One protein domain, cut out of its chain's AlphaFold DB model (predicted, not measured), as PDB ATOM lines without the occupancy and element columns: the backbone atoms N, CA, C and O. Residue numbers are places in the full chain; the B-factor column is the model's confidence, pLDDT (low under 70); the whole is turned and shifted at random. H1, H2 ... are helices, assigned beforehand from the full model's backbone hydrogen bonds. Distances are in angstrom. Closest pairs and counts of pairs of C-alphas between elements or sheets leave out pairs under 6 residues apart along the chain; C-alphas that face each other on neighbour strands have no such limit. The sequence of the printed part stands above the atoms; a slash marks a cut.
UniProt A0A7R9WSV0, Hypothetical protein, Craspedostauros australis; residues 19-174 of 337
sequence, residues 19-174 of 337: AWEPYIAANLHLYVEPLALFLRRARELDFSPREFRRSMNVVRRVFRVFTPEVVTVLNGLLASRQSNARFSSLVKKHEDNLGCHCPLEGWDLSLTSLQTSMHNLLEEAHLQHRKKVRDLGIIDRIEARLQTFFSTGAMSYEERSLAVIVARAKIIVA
ATOM      1  N   ALA A  19     -18.253  26.951 -96.251       91.88
ATOM      2  CA  ALA A  19     -17.093  26.293 -96.851       91.88
ATOM      3  C   ALA A  19     -16.305  25.403 -95.865       91.88
ATOM      4  O   ALA A  19     -15.560  24.531 -96.304       91.88
ATOM      5  N   TRP A  20     -16.471  25.597 -94.551       93.88
ATOM      6  CA  TRP A  20     -15.853  24.775 -93.506       93.88
ATOM      7  C   TRP A  20     -16.654  23.516 -93.158       93.88
ATOM      8  O   TRP A  20     -16.119  22.653 -92.469       93.88
ATOM      9  N   GLU A  21     -17.895  23.357 -93.633       94.31
ATOM     10  CA  GLU A  21     -18.711  22.163 -93.348       94.31
ATOM     11  C   GLU A  21     -18.001  20.840 -93.690       94.31
ATOM     12  O   GLU A  21     -17.977  19.960 -92.828       94.31
ATOM     13  N   PRO A  22     -17.347  20.681 -94.866       94.81
ATOM     14  CA  PRO A  22     -16.634  19.444 -95.185       94.81
ATOM     15  C   PRO A  22     -15.455  19.193 -94.238       94.81
ATOM     16  O   PRO A  22     -15.163  18.050 -93.898       94.81
ATOM     17  N   TYR A  23     -14.787  20.263 -93.795       94.81
ATOM     18  CA  TYR A  23     -13.689  20.169 -92.838       94.81
ATOM     19  C   TYR A  23     -14.190  19.718 -91.462       94.81
ATOM     20  O   TYR A  23     -13.575  18.847 -90.853       94.81
ATOM     21  N   ILE A  24     -15.313  20.264 -90.988       95.00
ATOM     22  CA  ILE A  24     -15.938  19.835 -89.729       95.00
ATOM     23  C   ILE A  24     -16.365  18.369 -89.829       95.00
ATOM     24  O   ILE A  24     -16.075  17.600 -88.921       95.00
ATOM     25  N   ALA A  25     -16.974  17.958 -90.944       93.75
ATOM     26  CA  ALA A  25     -17.372  16.569 -91.167       93.75
ATOM     27  C   ALA A  25     -16.182  15.599 -91.140       93.75
ATOM     28  O   ALA A  25     -16.244  14.562 -90.485       93.75
ATOM     29  N   ALA A  26     -15.076  15.962 -91.790       94.25
ATOM     30  CA  ALA A  26     -13.854  15.161 -91.803       94.25
ATOM     31  C   ALA A  26     -13.118  15.114 -90.449       94.25
ATOM     32  O   ALA A  26     -12.171  14.346 -90.308       94.25
ATOM     33  N   ASN A  27     -13.513  15.945 -89.479       95.12
ATOM     34  CA  ASN A  27     -12.884  16.061 -88.162       95.12
ATOM     35  C   ASN A  27     -13.918  15.995 -87.026       95.12
ATOM     36  O   ASN A  27     -13.691  16.566 -85.959       95.12
ATOM     37  N   LEU A  28     -15.062  15.342 -87.247       93.62
ATOM     38  CA  LEU A  28     -16.213  15.364 -86.337       93.62
ATOM     39  C   LEU A  28     -15.827  15.058 -84.880       93.62
ATOM     40  O   LEU A  28     -16.168  15.818 -83.968       93.62
ATOM     41  N   HIS A  29     -15.067  13.984 -84.661       92.56
ATOM     42  CA  HIS A  29     -14.700  13.540 -83.317       92.56
ATOM     43  C   HIS A  29     -13.696  14.480 -82.637       92.56
ATOM     44  O   HIS A  29     -13.740  14.625 -81.418       92.56
ATOM     45  N   LEU A  30     -12.901  15.243 -83.400       93.62
ATOM     46  CA  LEU A  30     -12.006  16.271 -82.848       93.62
ATOM     47  C   LEU A  30     -12.751  17.473 -82.252       93.62
ATOM     48  O   LEU A  30     -12.158  18.240 -81.494       93.62
ATOM     49  N   TYR A  31     -14.034  17.656 -82.568       94.62
ATOM     50  CA  TYR A  31     -14.869  18.665 -81.916       94.62
ATOM     51  C   TYR A  31     -15.592  18.089 -80.701       94.62
ATOM     52  O   TYR A  31     -15.582  18.691 -79.626       94.62
ATOM     53  N   VAL A  32     -16.232  16.934 -80.872       94.25
ATOM     54  CA  VAL A  32     -17.158  16.393 -79.872       94.25
ATOM     55  C   VAL A  32     -16.418  15.755 -78.701       94.25
ATOM     56  O   VAL A  32     -16.762  16.025 -77.552       94.25
ATOM     57  N   GLU A  33     -15.374  14.963 -78.953       93.12
ATOM     58  CA  GLU A  33     -14.686  14.247 -77.875       93.12
ATOM     59  C   GLU A  33     -13.897  15.174 -76.951       93.12
ATOM     60  O   GLU A  33     -14.071  15.059 -75.735       93.12
ATOM     61  N   PRO A  34     -13.094  16.142 -77.446       94.50
ATOM     62  CA  PRO A  34     -12.405  17.063 -76.551       94.50
ATOM     63  C   PRO A  34     -13.377  17.929 -75.754       94.50
ATOM     64  O   PRO A  34     -13.090  18.242 -74.602       94.50
ATOM     65  N   LEU A  35     -14.538  18.286 -76.321       95.94
ATOM     66  CA  LEU A  35     -15.587  18.982 -75.576       95.94
ATOM     67  C   LEU A  35     -16.164  18.096 -74.472       95.94
ATOM     68  O   LEU A  35     -16.267  18.542 -73.332       95.94
ATOM     69  N   ALA A  36     -16.520  16.851 -74.788       93.94
ATOM     70  CA  ALA A  36     -17.048  15.905 -73.813       93.94
ATOM     71  C   ALA A  36     -16.047  15.661 -72.676       93.94
ATOM     72  O   ALA A  36     -16.406  15.744 -71.499       93.94
ATOM     73  N   LEU A  37     -14.777  15.428 -73.018       93.19
ATOM     74  CA  LEU A  37     -13.695  15.258 -72.055       93.19
ATOM     75  C   LEU A  37     -13.506  16.519 -71.209       93.19
ATOM     76  O   LEU A  37     -13.445  16.420 -69.984       93.19
ATOM     77  N   PHE A  38     -13.468  17.694 -71.843       96.19
ATOM     78  CA  PHE A  38     -13.370  18.974 -71.150       96.19
ATOM     79  C   PHE A  38     -14.509  19.148 -70.151       96.19
ATOM     80  O   PHE A  38     -14.234  19.442 -68.997       96.19
ATOM     81  N   LEU A  39     -15.766  18.922 -70.543       95.38
ATOM     82  CA  LEU A  39     -16.923  19.087 -69.657       95.38
ATOM     83  C   LEU A  39     -16.914  18.086 -68.496       95.38
ATOM     84  O   LEU A  39     -17.147  18.481 -67.356       95.38
ATOM     85  N   ARG A  40     -16.575  16.813 -68.744       91.31
ATOM     86  CA  ARG A  40     -16.439  15.795 -67.681       91.31
ATOM     87  C   ARG A  40     -15.332  16.149 -66.682       91.31
ATOM     88  O   ARG A  40     -15.454  15.871 -65.488       91.31
ATOM     89  N   ARG A  41     -14.260  16.777 -67.166       92.25
ATOM     90  CA  ARG A  41     -13.110  17.234 -66.370       92.25
ATOM     91  C   ARG A  41     -13.248  18.672 -65.875       92.25
ATOM     92  O   ARG A  41     -12.434  19.105 -65.074       92.25
ATOM     93  N   ALA A  42     -14.290  19.407 -66.263       92.06
ATOM     94  CA  ALA A  42     -14.428  20.822 -65.919       92.06
ATOM     95  C   ALA A  42     -14.604  21.047 -64.409       92.06
ATOM     96  O   ALA A  42     -14.313  22.127 -63.911       92.06
ATOM     97  N   ARG A  43     -14.988  19.998 -63.671       84.75
ATOM     98  CA  ARG A  43     -14.973  19.940 -62.201       84.75
ATOM     99  C   ARG A  43     -13.582  20.089 -61.564       84.75
ATOM    100  O   ARG A  43     -13.500  20.234 -60.352       84.75
ATOM    101  N   GLU A  44     -12.514  19.949 -62.346       89.31
ATOM    102  CA  GLU A  44     -11.120  20.132 -61.915       89.31
ATOM    103  C   GLU A  44     -10.667  21.590 -62.078       89.31
ATOM    104  O   GLU A  44      -9.591  21.959 -61.612       89.31
ATOM    105  N   LEU A  45     -11.471  22.431 -62.740       93.81
ATOM    106  CA  LEU A  45     -11.214  23.862 -62.795       93.81
ATOM    107  C   LEU A  45     -11.436  24.471 -61.413       93.81
ATOM    108  O   LEU A  45     -12.467  24.250 -60.779       93.81
ATOM    109  N   ASP A  46     -10.483  25.289 -60.977       92.69
ATOM    110  CA  ASP A  46     -10.620  26.021 -59.729       92.69
ATOM    111  C   ASP A  46     -11.458  27.286 -59.952       92.69
ATOM    112  O   ASP A  46     -11.005  28.266 -60.554       92.69
ATOM    113  N   PHE A  47     -12.705  27.256 -59.491       93.81
ATOM    114  CA  PHE A  47     -13.596  28.414 -59.487       93.81
ATOM    115  C   PHE A  47     -13.503  29.229 -58.188       93.81
ATOM    116  O   PHE A  47     -14.326  30.118 -57.972       93.81
ATOM    117  N   SER A  48     -12.494  28.997 -57.341       89.62
ATOM    118  CA  SER A  48     -12.219  29.833 -56.171       89.62
ATOM    119  C   SER A  48     -12.056  31.312 -56.555       89.62
ATOM    120  O   SER A  48     -11.651  31.629 -57.677       89.62
ATOM    121  N   PRO A  49     -12.297  32.263 -55.632       86.69
ATOM    122  CA  PRO A  49     -12.217  33.692 -55.940       86.69
ATOM    123  C   PRO A  49     -10.895  34.149 -56.579       86.69
ATOM    124  O   PRO A  49     -10.902  35.116 -57.344       86.69
ATOM    125  N   ARG A  50      -9.782  33.459 -56.281       88.31
ATOM    126  CA  ARG A  50      -8.442  33.765 -56.806       88.31
ATOM    127  C   ARG A  50      -8.271  33.307 -58.256       88.31
ATOM    128  O   ARG A  50      -7.789  34.082 -59.081       88.31
ATOM    129  N   GLU A  51      -8.709  32.093 -58.584       92.56
ATOM    130  CA  GLU A  51      -8.515  31.486 -59.910       92.56
ATOM    131  C   GLU A  51      -9.741  31.613 -60.835       92.56
ATOM    132  O   GLU A  51      -9.633  31.349 -62.035       92.56
ATOM    133  N   PHE A  52     -10.883  32.116 -60.344       91.50
ATOM    134  CA  PHE A  52     -12.145  32.225 -61.093       91.50
ATOM    135  C   PHE A  52     -11.966  32.838 -62.487       91.50
ATOM    136  O   PHE A  52     -12.432  32.296 -63.491       91.50
ATOM    137  N   ARG A  53     -11.226  33.951 -62.585       91.00
ATOM    138  CA  ARG A  53     -10.975  34.633 -63.864       91.00
ATOM    139  C   ARG A  53     -10.186  33.757 -64.836       91.00
ATOM    140  O   ARG A  53     -10.458  33.787 -66.038       91.00
ATOM    141  N   ARG A  54      -9.206  32.996 -64.343       93.69
ATOM    142  CA  ARG A  54      -8.393  32.087 -65.157       93.69
ATOM    143  C   ARG A  54      -9.243  30.927 -65.660       93.69
ATOM    144  O   ARG A  54      -9.281  30.711 -66.871       93.69
ATOM    145  N   SER A  55      -9.975  30.261 -64.771       95.00
ATOM    146  CA  SER A  55     -10.869  29.148 -65.109       95.00
ATOM    147  C   SER A  55     -11.949  29.574 -66.104       95.00
ATOM    148  O   SER A  55     -12.120  28.949 -67.151       95.00
ATOM    149  N   MET A  56     -12.577  30.732 -65.888       94.88
ATOM    150  CA  MET A  56     -13.539  31.300 -66.836       94.88
ATOM    151  C   MET A  56     -12.919  31.629 -68.195       94.88
ATOM    152  O   MET A  56     -13.553  31.422 -69.229       94.88
ATOM    153  N   ASN A  57     -11.674  32.108 -68.243       93.44
ATOM    154  CA  ASN A  57     -10.989  32.333 -69.515       93.44
ATOM    155  C   ASN A  57     -10.746  31.026 -70.284       93.44
ATOM    156  O   ASN A  57     -10.832  31.040 -71.514       93.44
ATOM    157  N   VAL A  58     -10.475  29.913 -69.596       94.88
ATOM    158  CA  VAL A  58     -10.366  28.586 -70.226       94.88
ATOM    159  C   VAL A  58     -11.713  28.177 -70.823       94.88
ATOM    160  O   VAL A  58     -11.776  27.903 -72.022       94.88
ATOM    161  N   VAL A  59     -12.799  28.252 -70.044       95.81
ATOM    162  CA  VAL A  59     -14.161  27.934 -70.520       95.81
ATOM    163  C   VAL A  59     -14.525  28.775 -71.748       95.81
ATOM    164  O   VAL A  59     -14.949  28.238 -72.772       95.81
ATOM    165  N   ARG A  60     -14.276  30.092 -71.715       93.56
ATOM    166  CA  ARG A  60     -14.539  30.984 -72.860       93.56
ATOM    167  C   ARG A  60     -13.746  30.599 -74.105       93.56
ATOM    168  O   ARG A  60     -14.273  30.730 -75.208       93.56
ATOM    169  N   ARG A  61     -12.488  30.169 -73.956       92.06
ATOM    170  CA  ARG A  61     -11.653  29.745 -75.092       92.06
ATOM    171  C   ARG A  61     -12.214  28.493 -75.750       92.06
ATOM    172  O   ARG A  61     -12.307  28.478 -76.975       92.06
ATOM    173  N   VAL A  62     -12.640  27.509 -74.958       94.31
ATOM    174  CA  VAL A  62     -13.284  26.292 -75.472       94.31
ATOM    175  C   VAL A  62     -14.596  26.650 -76.170       94.31
ATOM    176  O   VAL A  62     -14.777  26.348 -77.346       94.31
ATOM    177  N   PHE A  63     -15.470  27.418 -75.513       94.56
ATOM    178  CA  PHE A  63     -16.789  27.778 -76.056       94.56
ATOM    179  C   PHE A  63     -16.717  28.730 -77.252       94.56
ATOM    180  O   PHE A  63     -17.713  28.955 -77.932       94.56
ATOM    181  N   ARG A  64     -15.562  29.344 -77.518       91.69
ATOM    182  CA  ARG A  64     -15.357  30.162 -78.719       91.69
ATOM    183  C   ARG A  64     -15.356  29.318 -79.991       91.69
ATOM    184  O   ARG A  64     -15.741  29.840 -81.029       91.69
ATOM    185  N   VAL A  65     -14.930  28.057 -79.908       92.62
ATOM    186  CA  VAL A  65     -14.879  27.139 -81.057       92.62
ATOM    187  C   VAL A  65     -16.288  26.750 -81.515       92.62
ATOM    188  O   VAL A  65     -16.537  26.622 -82.709       92.62
ATOM    189  N   PHE A  66     -17.221  26.628 -80.571       94.94
ATOM    190  CA  PHE A  66     -18.590  26.178 -80.810       94.94
ATOM    191  C   PHE A  66     -19.528  27.363 -81.063       94.94
ATOM    192  O   PHE A  66     -20.343  27.728 -80.214       94.94
ATOM    193  N   THR A  67     -19.385  28.002 -82.226       94.06
ATOM    194  CA  THR A  67     -20.356  29.015 -82.665       94.06
ATOM    195  C   THR A  67     -21.703  28.355 -82.996       94.06
ATOM    196  O   THR A  67     -21.731  27.152 -83.265       94.06
ATOM    197  N   PRO A  68     -22.825  29.099 -82.986       93.94
ATOM    198  CA  PRO A  68     -24.142  28.527 -83.272       93.94
ATOM    199  C   PRO A  68     -24.189  27.765 -84.599       93.94
ATOM    200  O   PRO A  68     -24.732  26.670 -84.660       93.94
ATOM    201  N   GLU A  69     -23.538  28.294 -85.633       94.75
ATOM    202  CA  GLU A  69     -23.478  27.685 -86.961       94.75
ATOM    203  C   GLU A  69     -22.684  26.371 -86.947       94.75
ATOM    204  O   GLU A  69     -23.119  25.377 -87.525       94.75
ATOM    205  N   VAL A  70     -21.551  26.335 -86.231       94.88
ATOM    206  CA  VAL A  70     -20.767  25.105 -86.026       94.88
ATOM    207  C   VAL A  70     -21.603  24.059 -85.294       94.88
ATOM    208  O   VAL A  70     -21.624  22.900 -85.699       94.88
ATOM    209  N   VAL A  71     -22.325  24.458 -84.246       95.56
ATOM    210  CA  VAL A  71     -23.193  23.560 -83.472       95.56
ATOM    211  C   VAL A  71     -24.330  23.012 -84.334       95.56
ATOM    212  O   VAL A  71     -24.624  21.822 -84.250       95.56
ATOM    213  N   THR A  72     -24.934  23.821 -85.210       94.38
ATOM    214  CA  THR A  72     -25.946  23.349 -86.169       94.38
ATOM    215  C   THR A  72     -25.380  22.281 -87.102       94.38
ATOM    216  O   THR A  72     -26.017  21.247 -87.294       94.38
ATOM    217  N   VAL A  73     -24.174  22.488 -87.640       94.31
ATOM    218  CA  VAL A  73     -23.503  21.499 -88.501       94.31
ATOM    219  C   VAL A  73     -23.186  20.222 -87.723       94.31
ATOM    220  O   VAL A  73     -23.485  19.136 -88.210       94.31
ATOM    221  N   LEU A  74     -22.640  20.332 -86.507       94.56
ATOM    222  CA  LEU A  74     -22.330  19.182 -85.649       94.56
ATOM    223  C   LEU A  74     -23.584  18.382 -85.292       94.56
ATOM    224  O   LEU A  74     -23.595  17.171 -85.479       94.56
ATOM    225  N   ASN A  75     -24.652  19.042 -84.838       93.00
ATOM    226  CA  ASN A  75     -25.927  18.382 -84.547       93.00
ATOM    227  C   ASN A  75     -26.514  17.726 -85.795       93.00
ATOM    228  O   ASN A  75     -27.010  16.607 -85.714       93.00
ATOM    229  N   GLY A  76     -26.401  18.389 -86.951       91.69
ATOM    230  CA  GLY A  76     -26.729  17.809 -88.243       91.69
ATOM    231  C   GLY A  76     -25.972  16.505 -88.457       91.69
ATOM    232  O   GLY A  76     -26.603  15.466 -88.579       91.69
ATOM    233  N   LEU A  77     -24.638  16.525 -88.443       91.69
ATOM    234  CA  LEU A  77     -23.779  15.352 -88.664       91.69
ATOM    235  C   LEU A  77     -24.019  14.220 -87.649       91.69
ATOM    236  O   LEU A  77     -24.077  13.060 -88.048       91.69
ATOM    237  N   LEU A  78     -24.215  14.548 -86.369       89.94
ATOM    238  CA  LEU A  78     -24.462  13.578 -85.296       89.94
ATOM    239  C   LEU A  78     -25.847  12.928 -85.404       89.94
ATOM    240  O   LEU A  78     -25.955  11.708 -85.310       89.94
ATOM    241  N   ALA A  79     -26.900  13.714 -85.653       84.50
ATOM    242  CA  ALA A  79     -28.257  13.193 -85.848       84.50
ATOM    243  C   ALA A  79     -28.381  12.390 -87.153       84.50
ATOM    244  O   ALA A  79     -29.183  11.466 -87.264       84.50
ATOM    245  N   SER A  80     -27.577  12.751 -88.153       69.31
ATOM    246  CA  SER A  80     -27.663  12.238 -89.517       69.31
ATOM    247  C   SER A  80     -26.643  11.152 -89.856       69.31
ATOM    248  O   SER A  80     -26.469  10.865 -91.045       69.31
ATOM    249  N   ARG A  81     -26.072  10.459 -88.854       63.78
ATOM    250  CA  ARG A  81     -25.388   9.160 -89.051       63.78
ATOM    251  C   ARG A  81     -26.212   8.184 -89.917       63.78
ATOM    252  O   ARG A  81     -25.651   7.262 -90.492       63.78
ATOM    253  N   GLN A  82     -27.521   8.423 -90.062       55.00
ATOM    254  CA  GLN A  82     -28.426   7.678 -90.938       55.00
ATOM    255  C   GLN A  82     -28.981   8.452 -92.165       55.00
ATOM    256  O   GLN A  82     -29.611   7.818 -93.004       55.00
ATOM    257  N   SER A  83     -28.783   9.776 -92.334       53.00
ATOM    258  CA  SER A  83     -29.548  10.564 -93.338       53.00
ATOM    259  C   SER A  83     -28.818  11.657 -94.145       53.00
ATOM    260  O   SER A  83     -29.332  12.045 -95.196       53.00
ATOM    261  N   ASN A  84     -27.629  12.148 -93.763       65.75
ATOM    262  CA  ASN A  84     -26.923  13.159 -94.575       65.75
ATOM    263  C   ASN A  84     -26.029  12.495 -95.618       65.75
ATOM    264  O   ASN A  84     -24.827  12.309 -95.417       65.75
ATOM    265  N   ALA A  85     -26.603  12.229 -96.789       71.19
ATOM    266  CA  ALA A  85     -25.862  11.706 -97.935       71.19
ATOM    267  C   ALA A  85     -24.670  12.596 -98.350       71.19
ATOM    268  O   ALA A  85     -23.692  12.098 -98.899       71.19
ATOM    269  N   ARG A  86     -24.724  13.912 -98.076       85.44
ATOM    270  CA  ARG A  86     -23.714  14.879 -98.544       85.44
ATOM    271  C   ARG A  86     -22.338  14.694 -97.900       85.44
ATOM    272  O   ARG A  86     -21.333  14.880 -98.579       85.44
ATOM    273  N   PHE A  87     -22.287  14.370 -96.606       90.81
ATOM    274  CA  PHE A  87     -21.034  14.299 -95.839       90.81
ATOM    275  C   PHE A  87     -20.778  12.933 -95.197       90.81
ATOM    276  O   PHE A  87     -19.735  12.751 -94.571       90.81
ATOM    277  N   SER A  88     -21.679  11.966 -95.383       88.81
ATOM    278  CA  SER A  88     -21.538  10.613 -94.833       88.81
ATOM    279  C   SER A  88     -20.225   9.946 -95.240       88.81
ATOM    280  O   SER A  88     -19.586   9.309 -94.412       88.81
ATOM    281  N   SER A  89     -19.766  10.144 -96.480       91.88
ATOM    282  CA  SER A  89     -18.494   9.588 -96.955       91.88
ATOM    283  C   SER A  89     -17.271  10.174 -96.242       91.88
ATOM    284  O   SER A  89     -16.305   9.452 -96.006       91.88
ATOM    285  N   LEU A  90     -17.304  11.459 -95.867       93.31
ATOM    286  CA  LEU A  90     -16.221  12.110 -95.123       93.31
ATOM    287  C   LEU A  90     -16.202  11.672 -93.661       93.31
ATOM    288  O   LEU A  90     -15.124  11.396 -93.141       93.31
ATOM    289  N   VAL A  91     -17.375  11.584 -93.028       91.38
ATOM    290  CA  VAL A  91     -17.504  11.090 -91.649       91.38
ATOM    291  C   VAL A  91     -17.049   9.638 -91.576       91.38
ATOM    292  O   VAL A  91     -16.169   9.330 -90.785       91.38
ATOM    293  N   LYS A  92     -17.539   8.779 -92.478       90.75
ATOM    294  CA  LYS A  92     -17.122   7.376 -92.545       90.75
ATOM    295  C   LYS A  92     -15.615   7.245 -92.747       90.75
ATOM    296  O   LYS A  92     -14.965   6.509 -92.026       90.75
ATOM    297  N   LYS A  93     -15.030   8.021 -93.667       93.50
ATOM    298  CA  LYS A  93     -13.574   8.032 -93.862       93.50
ATOM    299  C   LYS A  93     -12.824   8.485 -92.603       93.50
ATOM    300  O   LYS A  93     -11.735   7.991 -92.339       93.50
ATOM    301  N   HIS A  94     -13.361   9.446 -91.853       91.75
ATOM    302  CA  HIS A  94     -12.780   9.875 -90.582       91.75
ATOM    303  C   HIS A  94     -12.845   8.764 -89.525       91.75
ATOM    304  O   HIS A  94     -11.831   8.494 -88.889       91.75
ATOM    305  N   GLU A  95     -13.984   8.085 -89.392       91.31
ATOM    306  CA  GLU A  95     -14.166   6.928 -88.505       91.31
ATOM    307  C   GLU A  95     -13.224   5.772 -88.897       91.31
ATOM    308  O   GLU A  95     -12.489   5.264 -88.049       91.31
ATOM    309  N   ASP A  96     -13.136   5.445 -90.191       93.12
ATOM    310  CA  ASP A  96     -12.213   4.442 -90.740       93.12
ATOM    311  C   ASP A  96     -10.745   4.794 -90.422       93.12
ATOM    312  O   ASP A  96      -9.958   3.923 -90.051       93.12
ATOM    313  N   ASN A  97     -10.369   6.078 -90.522       93.44
ATOM    314  CA  ASN A  97      -9.020   6.550 -90.187       93.44
ATOM    315  C   ASN A  97      -8.705   6.443 -88.687       93.44
ATOM    316  O   ASN A  97      -7.542   6.265 -88.326       93.44
ATOM    317  N   LEU A  98      -9.705   6.601 -87.814       90.88
ATOM    318  CA  LEU A  98      -9.535   6.429 -86.369       90.88
ATOM    319  C   LEU A  98      -9.417   4.945 -85.990       90.88
ATOM    320  O   LEU A  98      -8.767   4.617 -84.994       90.88
ATOM    321  N   GLY A  99     -10.006   4.040 -86.778       92.69
ATOM    322  CA  GLY A  99      -9.919   2.597 -86.570       92.69
ATOM    323  C   GLY A  99     -10.429   2.194 -85.184       92.69
ATOM    324  O   GLY A  99     -11.536   2.550 -84.791       92.69
ATOM    325  N   CYS A 100      -9.607   1.488 -84.402       90.38
ATOM    326  CA  CYS A 100      -9.962   1.080 -83.036       90.38
ATOM    327  C   CYS A 100     -10.037   2.239 -82.025       90.38
ATOM    328  O   CYS A 100     -10.509   2.037 -80.908       90.38
ATOM    329  N   HIS A 101      -9.572   3.436 -82.397       87.31
ATOM    330  CA  HIS A 101      -9.714   4.651 -81.595       87.31
ATOM    331  C   HIS A 101     -11.001   5.414 -81.907       87.31
ATOM    332  O   HIS A 101     -11.275   6.418 -81.254       87.31
ATOM    333  N   CYS A 102     -11.785   4.968 -82.894       88.25
ATOM    334  CA  CYS A 102     -13.102   5.531 -83.128       88.25
ATOM    335  C   CYS A 102     -13.978   5.265 -81.890       88.25
ATOM    336  O   CYS A 102     -13.991   4.134 -81.391       88.25
ATOM    337  N   PRO A 103     -14.707   6.268 -81.373       84.69
ATOM    338  CA  PRO A 103     -15.590   6.063 -80.234       84.69
ATOM    339  C   PRO A 103     -16.588   4.938 -80.528       84.69
ATOM    340  O   PRO A 103     -17.220   4.918 -81.587       84.69
ATOM    341  N   LEU A 104     -16.685   3.998 -79.581       74.69
ATOM    342  CA  LEU A 104     -17.433   2.749 -79.724       74.69
ATOM    343  C   LEU A 104     -18.882   3.003 -80.152       74.69
ATOM    344  O   LEU A 104     -19.555   3.899 -79.629       74.69
ATOM    345  N   GLU A 105     -19.378   2.164 -81.060       69.75
ATOM    346  CA  GLU A 105     -20.797   2.103 -81.397       69.75
ATOM    347  C   GLU A 105     -21.607   1.870 -80.108       69.75
ATOM    348  O   GLU A 105     -21.461   0.850 -79.439       69.75
ATOM    349  N   GLY A 106     -22.407   2.864 -79.711       69.25
ATOM    350  CA  GLY A 106     -23.177   2.855 -78.461       69.25
ATOM    351  C   GLY A 106     -22.827   3.981 -77.488       69.25
ATOM    352  O   GLY A 106     -23.610   4.257 -76.580       69.25
ATOM    353  N   TRP A 107     -21.710   4.689 -77.681       75.94
ATOM    354  CA  TRP A 107     -21.497   5.955 -76.981       75.94
ATOM    355  C   TRP A 107     -22.395   7.027 -77.592       75.94
ATOM    356  O   TRP A 107     -22.254   7.383 -78.765       75.94
ATOM    357  N   ASP A 108     -23.323   7.541 -76.788       79.75
ATOM    358  CA  ASP A 108     -24.128   8.693 -77.169       79.75
ATOM    359  C   ASP A 108     -23.220   9.928 -77.235       79.75
ATOM    360  O   ASP A 108     -22.875  10.542 -76.228       79.75
ATOM    361  N   LEU A 109     -22.765  10.240 -78.448       82.12
ATOM    362  CA  LEU A 109     -21.973  11.428 -78.765       82.12
ATOM    363  C   LEU A 109     -22.858  12.641 -79.068       82.12
ATOM    364  O   LEU A 109     -22.351  13.663 -79.536       82.12
ATOM    365  N   SER A 110     -24.173  12.555 -78.848       91.50
ATOM    366  CA  SER A 110     -25.046  13.708 -79.019       91.50
ATOM    367  C   SER A 110     -24.590  14.847 -78.108       91.50
ATOM    368  O   SER A 110     -24.214  14.638 -76.954       91.50
ATOM    369  N   LEU A 111     -24.642  16.087 -78.599       93.88
ATOM    370  CA  LEU A 111     -24.342  17.244 -77.752       93.88
ATOM    371  C   LEU A 111     -25.352  17.369 -76.597       93.88
ATOM    372  O   LEU A 111     -25.021  17.908 -75.544       93.88
ATOM    373  N   THR A 112     -26.552  16.808 -76.760       94.38
ATOM    374  CA  THR A 112     -27.575  16.697 -75.715       94.38
ATOM    375  C   THR A 112     -27.160  15.772 -74.573       94.38
ATOM    376  O   THR A 112     -27.446  16.083 -73.421       94.38
ATOM    377  N   SER A 113     -26.407  14.697 -74.837       93.31
ATOM    378  CA  SER A 113     -25.862  13.834 -73.773       93.31
ATOM    379  C   SER A 113     -24.930  14.593 -72.813       93.31
ATOM    380  O   SER A 113     -24.757  14.218 -71.652       93.31
ATOM    381  N   LEU A 114     -24.351  15.710 -73.272       94.75
ATOM    382  CA  LEU A 114     -23.448  16.552 -72.493       94.75
ATOM    383  C   LEU A 114     -24.184  17.551 -71.590       94.75
ATOM    384  O   LEU A 114     -23.523  18.249 -70.817       94.75
ATOM    385  N   GLN A 115     -25.520  17.620 -71.637       95.62
ATOM    386  CA  GLN A 115     -26.322  18.559 -70.843       95.62
ATOM    387  C   GLN A 115     -26.037  18.464 -69.347       95.62
ATOM    388  O   GLN A 115     -25.826  19.492 -68.711       95.62
ATOM    389  N   THR A 116     -25.956  17.257 -68.783       94.19
ATOM    390  CA  THR A 116     -25.664  17.075 -67.352       94.19
ATOM    391  C   THR A 116     -24.270  17.585 -66.988       94.19
ATOM    392  O   THR A 116     -24.103  18.298 -66.004       94.19
ATOM    393  N   SER A 117     -23.256  17.283 -67.806       94.69
ATOM    394  CA  SER A 117     -21.883  17.749 -67.545       94.69
ATOM    395  C   SER A 117     -21.766  19.269 -67.690       94.69
ATOM    396  O   SER A 117     -21.100  19.925 -66.892       94.69
ATOM    397  N   MET A 118     -22.455  19.837 -68.681       96.88
ATOM    398  CA  MET A 118     -22.558  21.279 -68.880       96.88
ATOM    399  C   MET A 118     -23.282  21.962 -67.713       96.88
ATOM    400  O   MET A 118     -22.820  22.994 -67.238       96.88
ATOM    401  N   HIS A 119     -24.381  21.378 -67.230       95.50
ATOM    402  CA  HIS A 119     -25.135  21.878 -66.082       95.50
ATOM    403  C   HIS A 119     -24.237  21.971 -64.850       95.50
ATOM    404  O   HIS A 119     -24.119  23.046 -64.275       95.50
ATOM    405  N   ASN A 120     -23.533  20.887 -64.518       94.12
ATOM    406  CA  ASN A 120     -22.647  20.830 -63.354       94.12
ATOM    407  C   ASN A 120     -21.533  21.890 -63.419       94.12
ATOM    408  O   ASN A 120     -21.200  22.509 -62.412       94.12
ATOM    409  N   LEU A 121     -20.963  22.125 -64.608       95.94
ATOM    410  CA  LEU A 121     -19.975  23.187 -64.818       95.94
ATOM    411  C   LEU A 121     -20.567  24.576 -64.543       95.94
ATOM    412  O   LEU A 121     -19.948  25.393 -63.860       95.94
ATOM    413  N   LEU A 122     -21.742  24.861 -65.105       95.81
ATOM    414  CA  LEU A 122     -22.399  26.152 -64.926       95.81
ATOM    415  C   LEU A 122     -22.825  26.367 -63.475       95.81
ATOM    416  O   LEU A 122     -22.657  27.470 -62.962       95.81
ATOM    417  N   GLU A 123     -23.347  25.331 -62.823       94.25
ATOM    418  CA  GLU A 123     -23.750  25.358 -61.422       94.25
ATOM    419  C   GLU A 123     -22.558  25.685 -60.519       94.25
ATOM    420  O   GLU A 123     -22.636  26.644 -59.754       94.25
ATOM    421  N   GLU A 124     -21.430  24.984 -60.662       93.00
ATOM    422  CA  GLU A 124     -20.220  25.257 -59.874       93.00
ATOM    423  C   GLU A 124     -19.724  26.695 -60.091       93.00
ATOM    424  O   GLU A 124     -19.471  27.428 -59.131       93.00
ATOM    425  N   ALA A 125     -19.656  27.146 -61.348       94.38
ATOM    426  CA  ALA A 125     -19.260  28.516 -61.662       94.38
ATOM    427  C   ALA A 125     -20.220  29.553 -61.042       94.38
ATOM    428  O   ALA A 125     -19.768  30.570 -60.511       94.38
ATOM    429  N   HIS A 126     -21.532  29.299 -61.065       93.56
ATOM    430  CA  HIS A 126     -22.539  30.162 -60.444       93.56
ATOM    431  C   HIS A 126     -22.455  30.158 -58.916       93.56
ATOM    432  O   HIS A 126     -22.513  31.230 -58.310       93.56
ATOM    433  N   LEU A 127     -22.305  28.992 -58.289       92.25
ATOM    434  CA  LEU A 127     -22.202  28.850 -56.838       92.25
ATOM    435  C   LEU A 127     -20.974  29.580 -56.303       92.25
ATOM    436  O   LEU A 127     -21.092  30.353 -55.351       92.25
ATOM    437  N   GLN A 128     -19.816  29.409 -56.941       91.75
ATOM    438  CA  GLN A 128     -18.598  30.100 -56.517       91.75
ATOM    439  C   GLN A 128     -18.661  31.600 -56.789       91.75
ATOM    440  O   GLN A 128     -18.228  32.389 -55.948       91.75
ATOM    441  N   HIS A 129     -19.255  32.023 -57.910       91.06
ATOM    442  CA  HIS A 129     -19.485  33.443 -58.162       91.06
ATOM    443  C   HIS A 129     -20.412  34.051 -57.101       91.06
ATOM    444  O   HIS A 129     -20.083  35.083 -56.526       91.06
ATOM    445  N   ARG A 130     -21.521  33.386 -56.754       89.69
ATOM    446  CA  ARG A 130     -22.430  33.833 -55.685       89.69
ATOM    447  C   ARG A 130     -21.765  33.841 -54.319       89.69
ATOM    448  O   ARG A 130     -21.975  34.783 -53.562       89.69
ATOM    449  N   LYS A 131     -20.959  32.826 -54.000       89.12
ATOM    450  CA  LYS A 131     -20.180  32.772 -52.759       89.12
ATOM    451  C   LYS A 131     -19.219  33.953 -52.685       89.12
ATOM    452  O   LYS A 131     -19.254  34.688 -51.709       89.12
ATOM    453  N   LYS A 132     -18.466  34.206 -53.757       86.88
ATOM    454  CA  LYS A 132     -17.596  35.378 -53.885       86.88
ATOM    455  C   LYS A 132     -18.380  36.676 -53.702       86.88
ATOM    456  O   LYS A 132     -17.960  37.510 -52.917       86.88
ATOM    457  N   VAL A 133     -19.524  36.834 -54.367       85.12
ATOM    458  CA  VAL A 133     -20.379  38.028 -54.246       85.12
ATOM    459  C   VAL A 133     -20.943  38.186 -52.832       85.12
ATOM    460  O   VAL A 133     -21.089  39.308 -52.368       85.12
ATOM    461  N   ARG A 134     -21.241  37.095 -52.121       85.19
ATOM    462  CA  ARG A 134     -21.743  37.122 -50.738       85.19
ATOM    463  C   ARG A 134     -20.648  37.454 -49.728       85.19
ATOM    464  O   ARG A 134     -20.882  38.274 -48.845       85.19
ATOM    465  N   ASP A 135     -19.481  36.829 -49.865       81.44
ATOM    466  CA  ASP A 135     -18.308  37.084 -49.025       81.44
ATOM    467  C   ASP A 135     -17.843  38.529 -49.222       81.44
ATOM    468  O   ASP A 135     -17.603  39.249 -48.250       81.44
ATOM    469  N   LEU A 136     -17.838  38.982 -50.481       72.12
ATOM    470  CA  LEU A 136     -17.689  40.390 -50.814       72.12
ATOM    471  C   LEU A 136     -18.831  41.197 -50.218       72.12
ATOM    472  O   LEU A 136     -18.530  42.130 -49.530       72.12
ATOM    473  N   GLY A 137     -20.103  40.814 -50.284       68.88
ATOM    474  CA  GLY A 137     -21.201  41.558 -49.647       68.88
ATOM    475  C   GLY A 137     -21.035  41.830 -48.140       68.88
ATOM    476  O   GLY A 137     -21.572  42.811 -47.624       68.88
ATOM    477  N   ILE A 138     -20.297  40.986 -47.414       73.44
ATOM    478  CA  ILE A 138     -19.932  41.222 -46.007       73.44
ATOM    479  C   ILE A 138     -18.742  42.185 -45.921       73.44
ATOM    480  O   ILE A 138     -18.774  43.123 -45.120       73.44
ATOM    481  N   ILE A 139     -17.730  41.989 -46.770       64.50
ATOM    482  CA  ILE A 139     -16.573  42.881 -46.886       64.50
ATOM    483  C   ILE A 139     -17.012  44.239 -47.427       64.50
ATOM    484  O   ILE A 139     -16.827  45.193 -46.715       64.50
ATOM    485  N   ASP A 140     -17.710  44.338 -48.549       55.09
ATOM    486  CA  ASP A 140     -18.478  45.449 -49.122       55.09
ATOM    487  C   ASP A 140     -19.470  46.099 -48.155       55.09
ATOM    488  O   ASP A 140     -19.854  47.224 -48.403       55.09
ATOM    489  N   ARG A 141     -19.904  45.508 -47.034       64.12
ATOM    490  CA  ARG A 141     -20.600  46.296 -45.984       64.12
ATOM    491  C   ARG A 141     -19.618  47.064 -45.101       64.12
ATOM    492  O   ARG A 141     -19.916  48.176 -44.667       64.12
ATOM    493  N   ILE A 142     -18.453  46.479 -44.844       63.44
ATOM    494  CA  ILE A 142     -17.315  47.104 -44.150       63.44
ATOM    495  C   ILE A 142     -16.611  48.100 -45.090       63.44
ATOM    496  O   ILE A 142     -16.194  49.176 -44.674       63.44
ATOM    497  N   GLU A 143     -16.566  47.769 -46.374       54.88
ATOM    498  CA  GLU A 143     -15.928  48.474 -47.458       54.88
ATOM    499  C   GLU A 143     -16.894  49.479 -48.079       54.88
ATOM    500  O   GLU A 143     -16.429  50.547 -48.373       54.88
ATOM    501  N   ALA A 144     -18.224  49.330 -48.124       51.62
ATOM    502  CA  ALA A 144     -19.145  50.435 -48.472       51.62
ATOM    503  C   ALA A 144     -19.168  51.547 -47.410       51.62
ATOM    504  O   ALA A 144     -19.546  52.675 -47.718       51.62
ATOM    505  N   ARG A 145     -18.701  51.278 -46.180       57.25
ATOM    506  CA  ARG A 145     -18.323  52.343 -45.231       57.25
ATOM    507  C   ARG A 145     -17.002  53.048 -45.600       57.25
ATOM    508  O   ARG A 145     -16.744  54.124 -45.080       57.25
ATOM    509  N   LEU A 146     -16.198  52.473 -46.494       54.19
ATOM    510  CA  LEU A 146     -14.862  52.909 -46.943       54.19
ATOM    511  C   LEU A 146     -14.789  53.286 -48.454       54.19
ATOM    512  O   LEU A 146     -13.889  54.013 -48.860       54.19
ATOM    513  N   GLN A 147     -15.741  52.846 -49.284       47.72
ATOM    514  CA  GLN A 147     -15.758  52.806 -50.757       47.72
ATOM    515  C   GLN A 147     -17.037  53.410 -51.362       47.72
ATOM    516  O   GLN A 147     -17.324  53.232 -52.546       47.72
ATOM    517  N   THR A 148     -17.695  54.327 -50.660       52.44
ATOM    518  CA  THR A 148     -18.336  55.455 -51.362       52.44
ATOM    519  C   THR A 148     -17.365  56.186 -52.314       52.44
ATOM    520  O   THR A 148     -17.802  57.019 -53.100       52.44
ATOM    521  N   PHE A 149     -16.065  55.854 -52.292       46.72
ATOM    522  CA  PHE A 149     -15.016  56.491 -53.070       46.72
ATOM    523  C   PHE A 149     -14.415  55.730 -54.277       46.72
ATOM    524  O   PHE A 149     -13.864  56.451 -55.102       46.72
ATOM    525  N   PHE A 150     -14.473  54.387 -54.480       50.12
ATOM    526  CA  PHE A 150     -13.552  53.797 -55.500       50.12
ATOM    527  C   PHE A 150     -13.887  52.626 -56.459       50.12
ATOM    528  O   PHE A 150     -13.135  52.530 -57.430       50.12
ATOM    529  N   SER A 151     -14.920  51.766 -56.376       49.31
ATOM    530  CA  SER A 151     -15.010  50.712 -57.430       49.31
ATOM    531  C   SER A 151     -16.347  50.004 -57.674       49.31
ATOM    532  O   SER A 151     -16.701  49.059 -56.989       49.31
ATOM    533  N   THR A 152     -17.022  50.345 -58.778       56.94
ATOM    534  CA  THR A 152     -18.251  49.664 -59.259       56.94
ATOM    535  C   THR A 152     -18.028  48.773 -60.504       56.94
ATOM    536  O   THR A 152     -18.958  48.155 -61.013       56.94
ATOM    537  N   GLY A 153     -16.805  48.693 -61.050       61.56
ATOM    538  CA  GLY A 153     -16.576  48.170 -62.411       61.56
ATOM    539  C   GLY A 153     -16.295  46.665 -62.564       61.56
ATOM    540  O   GLY A 153     -16.680  46.070 -63.570       61.56
ATOM    541  N   ALA A 154     -15.611  46.027 -61.608       62.56
ATOM    542  CA  ALA A 154     -15.057  44.680 -61.811       62.56
ATOM    543  C   ALA A 154     -16.102  43.549 -61.696       62.56
ATOM    544  O   ALA A 154     -16.080  42.609 -62.490       62.56
ATOM    545  N   MET A 155     -17.047  43.665 -60.760       63.38
ATOM    546  CA  MET A 155     -18.093  42.657 -60.515       63.38
ATOM    547  C   MET A 155     -19.056  42.522 -61.698       63.38
ATOM    548  O   MET A 155     -19.336  41.414 -62.154       63.38
ATOM    549  N   SER A 156     -19.460  43.653 -62.288       76.69
ATOM    550  CA  SER A 156     -20.348  43.662 -63.456       76.69
ATOM    551  C   SER A 156     -19.736  42.947 -64.669       76.69
ATOM    552  O   SER A 156     -20.457  42.407 -65.506       76.69
ATOM    553  N   TYR A 157     -18.404  42.906 -64.782       85.06
ATOM    554  CA  TYR A 157     -17.744  42.188 -65.871       85.06
ATOM    555  C   TYR A 157     -17.830  40.664 -65.708       85.06
ATOM    556  O   TYR A 157     -18.096  39.966 -66.689       85.06
ATOM    557  N   GLU A 158     -17.615  40.137 -64.498       87.50
ATOM    558  CA  GLU A 158     -17.694  38.692 -64.238       87.50
ATOM    559  C   GLU A 158     -19.109  38.164 -64.470       87.50
ATOM    560  O   GLU A 158     -19.273  37.187 -65.205       87.50
ATOM    561  N   GLU A 159     -20.118  38.869 -63.966       89.50
ATOM    562  CA  GLU A 159     -21.527  38.517 -64.143       89.50
ATOM    563  C   GLU A 159     -21.940  38.508 -65.623       89.50
ATOM    564  O   GLU A 159     -22.440  37.501 -66.131       89.50
ATOM    565  N   ARG A 160     -21.630  39.578 -66.374       90.25
ATOM    566  CA  ARG A 160     -21.869  39.621 -67.831       90.25
ATOM    567  C   ARG A 160     -21.172  38.475 -68.547       90.25
ATOM    568  O   ARG A 160     -21.705  37.898 -69.491       90.25
ATOM    569  N   SER A 161     -19.958  38.148 -68.119       90.75
ATOM    570  CA  SER A 161     -19.194  37.085 -68.751       90.75
ATOM    571  C   SER A 161     -19.774  35.697 -68.490       90.75
ATOM    572  O   SER A 161     -19.732  34.853 -69.384       90.75
ATOM    573  N   LEU A 162     -20.328  35.477 -67.297       93.94
ATOM    574  CA  LEU A 162     -21.024  34.253 -66.931       93.94
ATOM    575  C   LEU A 162     -22.324  34.138 -67.728       93.94
ATOM    576  O   LEU A 162     -22.551  33.107 -68.354       93.94
ATOM    577  N   ALA A 163     -23.090  35.226 -67.847       93.75
ATOM    578  CA  ALA A 163     -24.289  35.281 -68.683       93.75
ATOM    579  C   ALA A 163     -23.999  34.931 -70.156       93.75
ATOM    580  O   ALA A 163     -24.730  34.152 -70.768       93.75
ATOM    581  N   VAL A 164     -22.893  35.434 -70.723       93.81
ATOM    582  CA  VAL A 164     -22.459  35.072 -72.088       93.81
ATOM    583  C   VAL A 164     -22.112  33.584 -72.196       93.81
ATOM    584  O   VAL A 164     -22.436  32.957 -73.206       93.81
ATOM    585  N   ILE A 165     -21.461  33.001 -71.185       95.19
ATOM    586  CA  ILE A 165     -21.144  31.565 -71.166       95.19
ATOM    587  C   ILE A 165     -22.419  30.728 -71.067       95.19
ATOM    588  O   ILE A 165     -22.557  29.783 -71.839       95.19
ATOM    589  N   VAL A 166     -23.365  31.094 -70.201       95.50
ATOM    590  CA  VAL A 166     -24.662  30.413 -70.072       95.50
ATOM    591  C   VAL A 166     -25.434  30.464 -71.390       95.50
ATOM    592  O   VAL A 166     -25.921  29.437 -71.857       95.50
ATOM    593  N   ALA A 167     -25.499  31.631 -72.039       94.81
ATOM    594  CA  ALA A 167     -26.158  31.773 -73.337       94.81
ATOM    595  C   ALA A 167     -25.531  30.860 -74.404       94.81
ATOM    596  O   ALA A 167     -26.246  30.224 -75.174       94.81
ATOM    597  N   ARG A 168     -24.198  30.735 -74.422       95.38
ATOM    598  CA  ARG A 168     -23.504  29.815 -75.336       95.38
ATOM    599  C   ARG A 168     -23.728  28.354 -74.977       95.38
ATOM    600  O   ARG A 168     -23.983  27.563 -75.874       95.38
ATOM    601  N   ALA A 169     -23.676  28.002 -73.697       96.31
ATOM    602  CA  ALA A 169     -23.939  26.645 -73.232       96.31
ATOM    603  C   ALA A 169     -25.319  26.160 -73.689       96.31
ATOM    604  O   ALA A 169     -25.419  25.067 -74.240       96.31
ATOM    605  N   LYS A 170     -26.352  27.007 -73.555       96.31
ATOM    606  CA  LYS A 170     -27.713  26.733 -74.047       96.31
ATOM    607  C   LYS A 170     -27.741  26.326 -75.513       96.31
ATOM    608  O   LYS A 170     -28.447  25.385 -75.856       96.31
ATOM    609  N   ILE A 171     -26.947  26.992 -76.347       95.94
ATOM    610  CA  ILE A 171     -26.846  26.682 -77.774       95.94
ATOM    611  C   ILE A 171     -26.082  25.371 -77.983       95.94
ATOM    612  O   ILE A 171     -26.572  24.502 -78.694       95.94
ATOM    613  N   ILE A 172     -24.914  25.210 -77.346       96.06
ATOM    614  CA  ILE A 172     -24.006  24.069 -77.555       96.06
ATOM    615  C   ILE A 172     -24.689  22.736 -77.252       96.06
ATOM    616  O   ILE A 172     -24.647  21.839 -78.086       96.06
ATOM    617  N   VAL A 173     -25.311  22.603 -76.078       96.12
ATOM    618  CA  VAL A 173     -25.926  21.336 -75.637       96.12
ATOM    619  C   VAL A 173     -27.442  21.300 -75.841       96.12
ATOM    620  O   VAL A 173     -28.104  20.385 -75.358       96.12
ATOM    621  N   ALA A 174     -27.996  22.298 -76.539       95.75
ATOM    622  CA  ALA A 174     -29.428  22.443 -76.799       95.75
ATOM    623  C   ALA A 174     -30.287  22.308 -75.525       95.75
ATOM    624  O   ALA A 174     -31.196  21.481 -75.463       95.75
TER     625      ALA A 174
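This is residues 19 to 174 of the 337 residues of the protein "Hypothetical protein" of Craspedostauros australis (UniProt A0A7R9WSV0). The model is a long rod of helices, with H2, H3, H6 and H7 forming an up-and-down bundle along it, each running against the one before it in the chain, while H1, H4 and H5 gather at one end. At the other end the tip of the H6-H7 hairpin, residues 137 to 154, sticks out from the body. The printed part has 156 residues with seven named helices, in order H1 to H7, and no named strand; its class is all helix. It is loose, with a radius of gyration of the C-alphas of 19.9 A, and spans 67 by 29 by 20 A.

The longest helix, H6, residues 111 to 143, forms a helical hairpin with H7, residues 154 to 172. They touch at a shallow tilt of 11 degrees, opposite ways; H6 does so with residues 111 to 126 alone, and the closest C-alphas, Leu 111 and Ile 172, are 6.8 A apart. H2, residues 28 to 44, touches H6 residues 111 to 124 alone, closest at the C-alphas of Leu 39 and Ser 117, 5.6 A, at a tilt of 37 degrees, only just steep. H3, residues 52 to 65, touches H7, closest at the C-alphas of Arg 60 and Ile 165, 6.8 A. H7, the hub, also touches H4, residues 68 to 79, only at their ends, closest at the C-alphas of Val 71 and Ile 172, 6.0 A. H1, residues 19 to 26, touches H4, closest at the C-alphas of Glu 21 and Val 73, 6.8 A. H1 also touches H5, residues 88 to 101, closest at the C-alphas of Ala 26 and Leu 90, 5.1 A. H5 and H7 are apart. In H4 every O i to N i+4 pair is within hydrogen-bond range; the counts are 3 of 4 in H1, 10 of 13 in H2, 9 of 10 in H3, 8 of 10 in H5, 26 of 29 in H6 and 13 of 15 in H7.

H1, residues 19 to 26, begins at C-alpha 19 (-17.093, 26.293, -96.851). H2 measures 25.4 A from first to last C-alpha, with a kink of 25 degrees near residue 38; H3 measures 20.8 A. H6 measures 44.3 A, with a kink of 34 degrees near residue 118, and ends at C-alpha 143 (-15.928, 48.474, -47.458). H7 measures 27.4 A and ends at C-alpha 172 (-24.006, 24.069, -77.555).

The C-alphas of Ser 89 and Arg 145, the two farthest apart, are 67.1 A from each other. The printed part has no cut and no long link. Its mean pLDDT is 86.3; residues 80 to 84, 105 to 106, 137 and 139 to 155 are under 70.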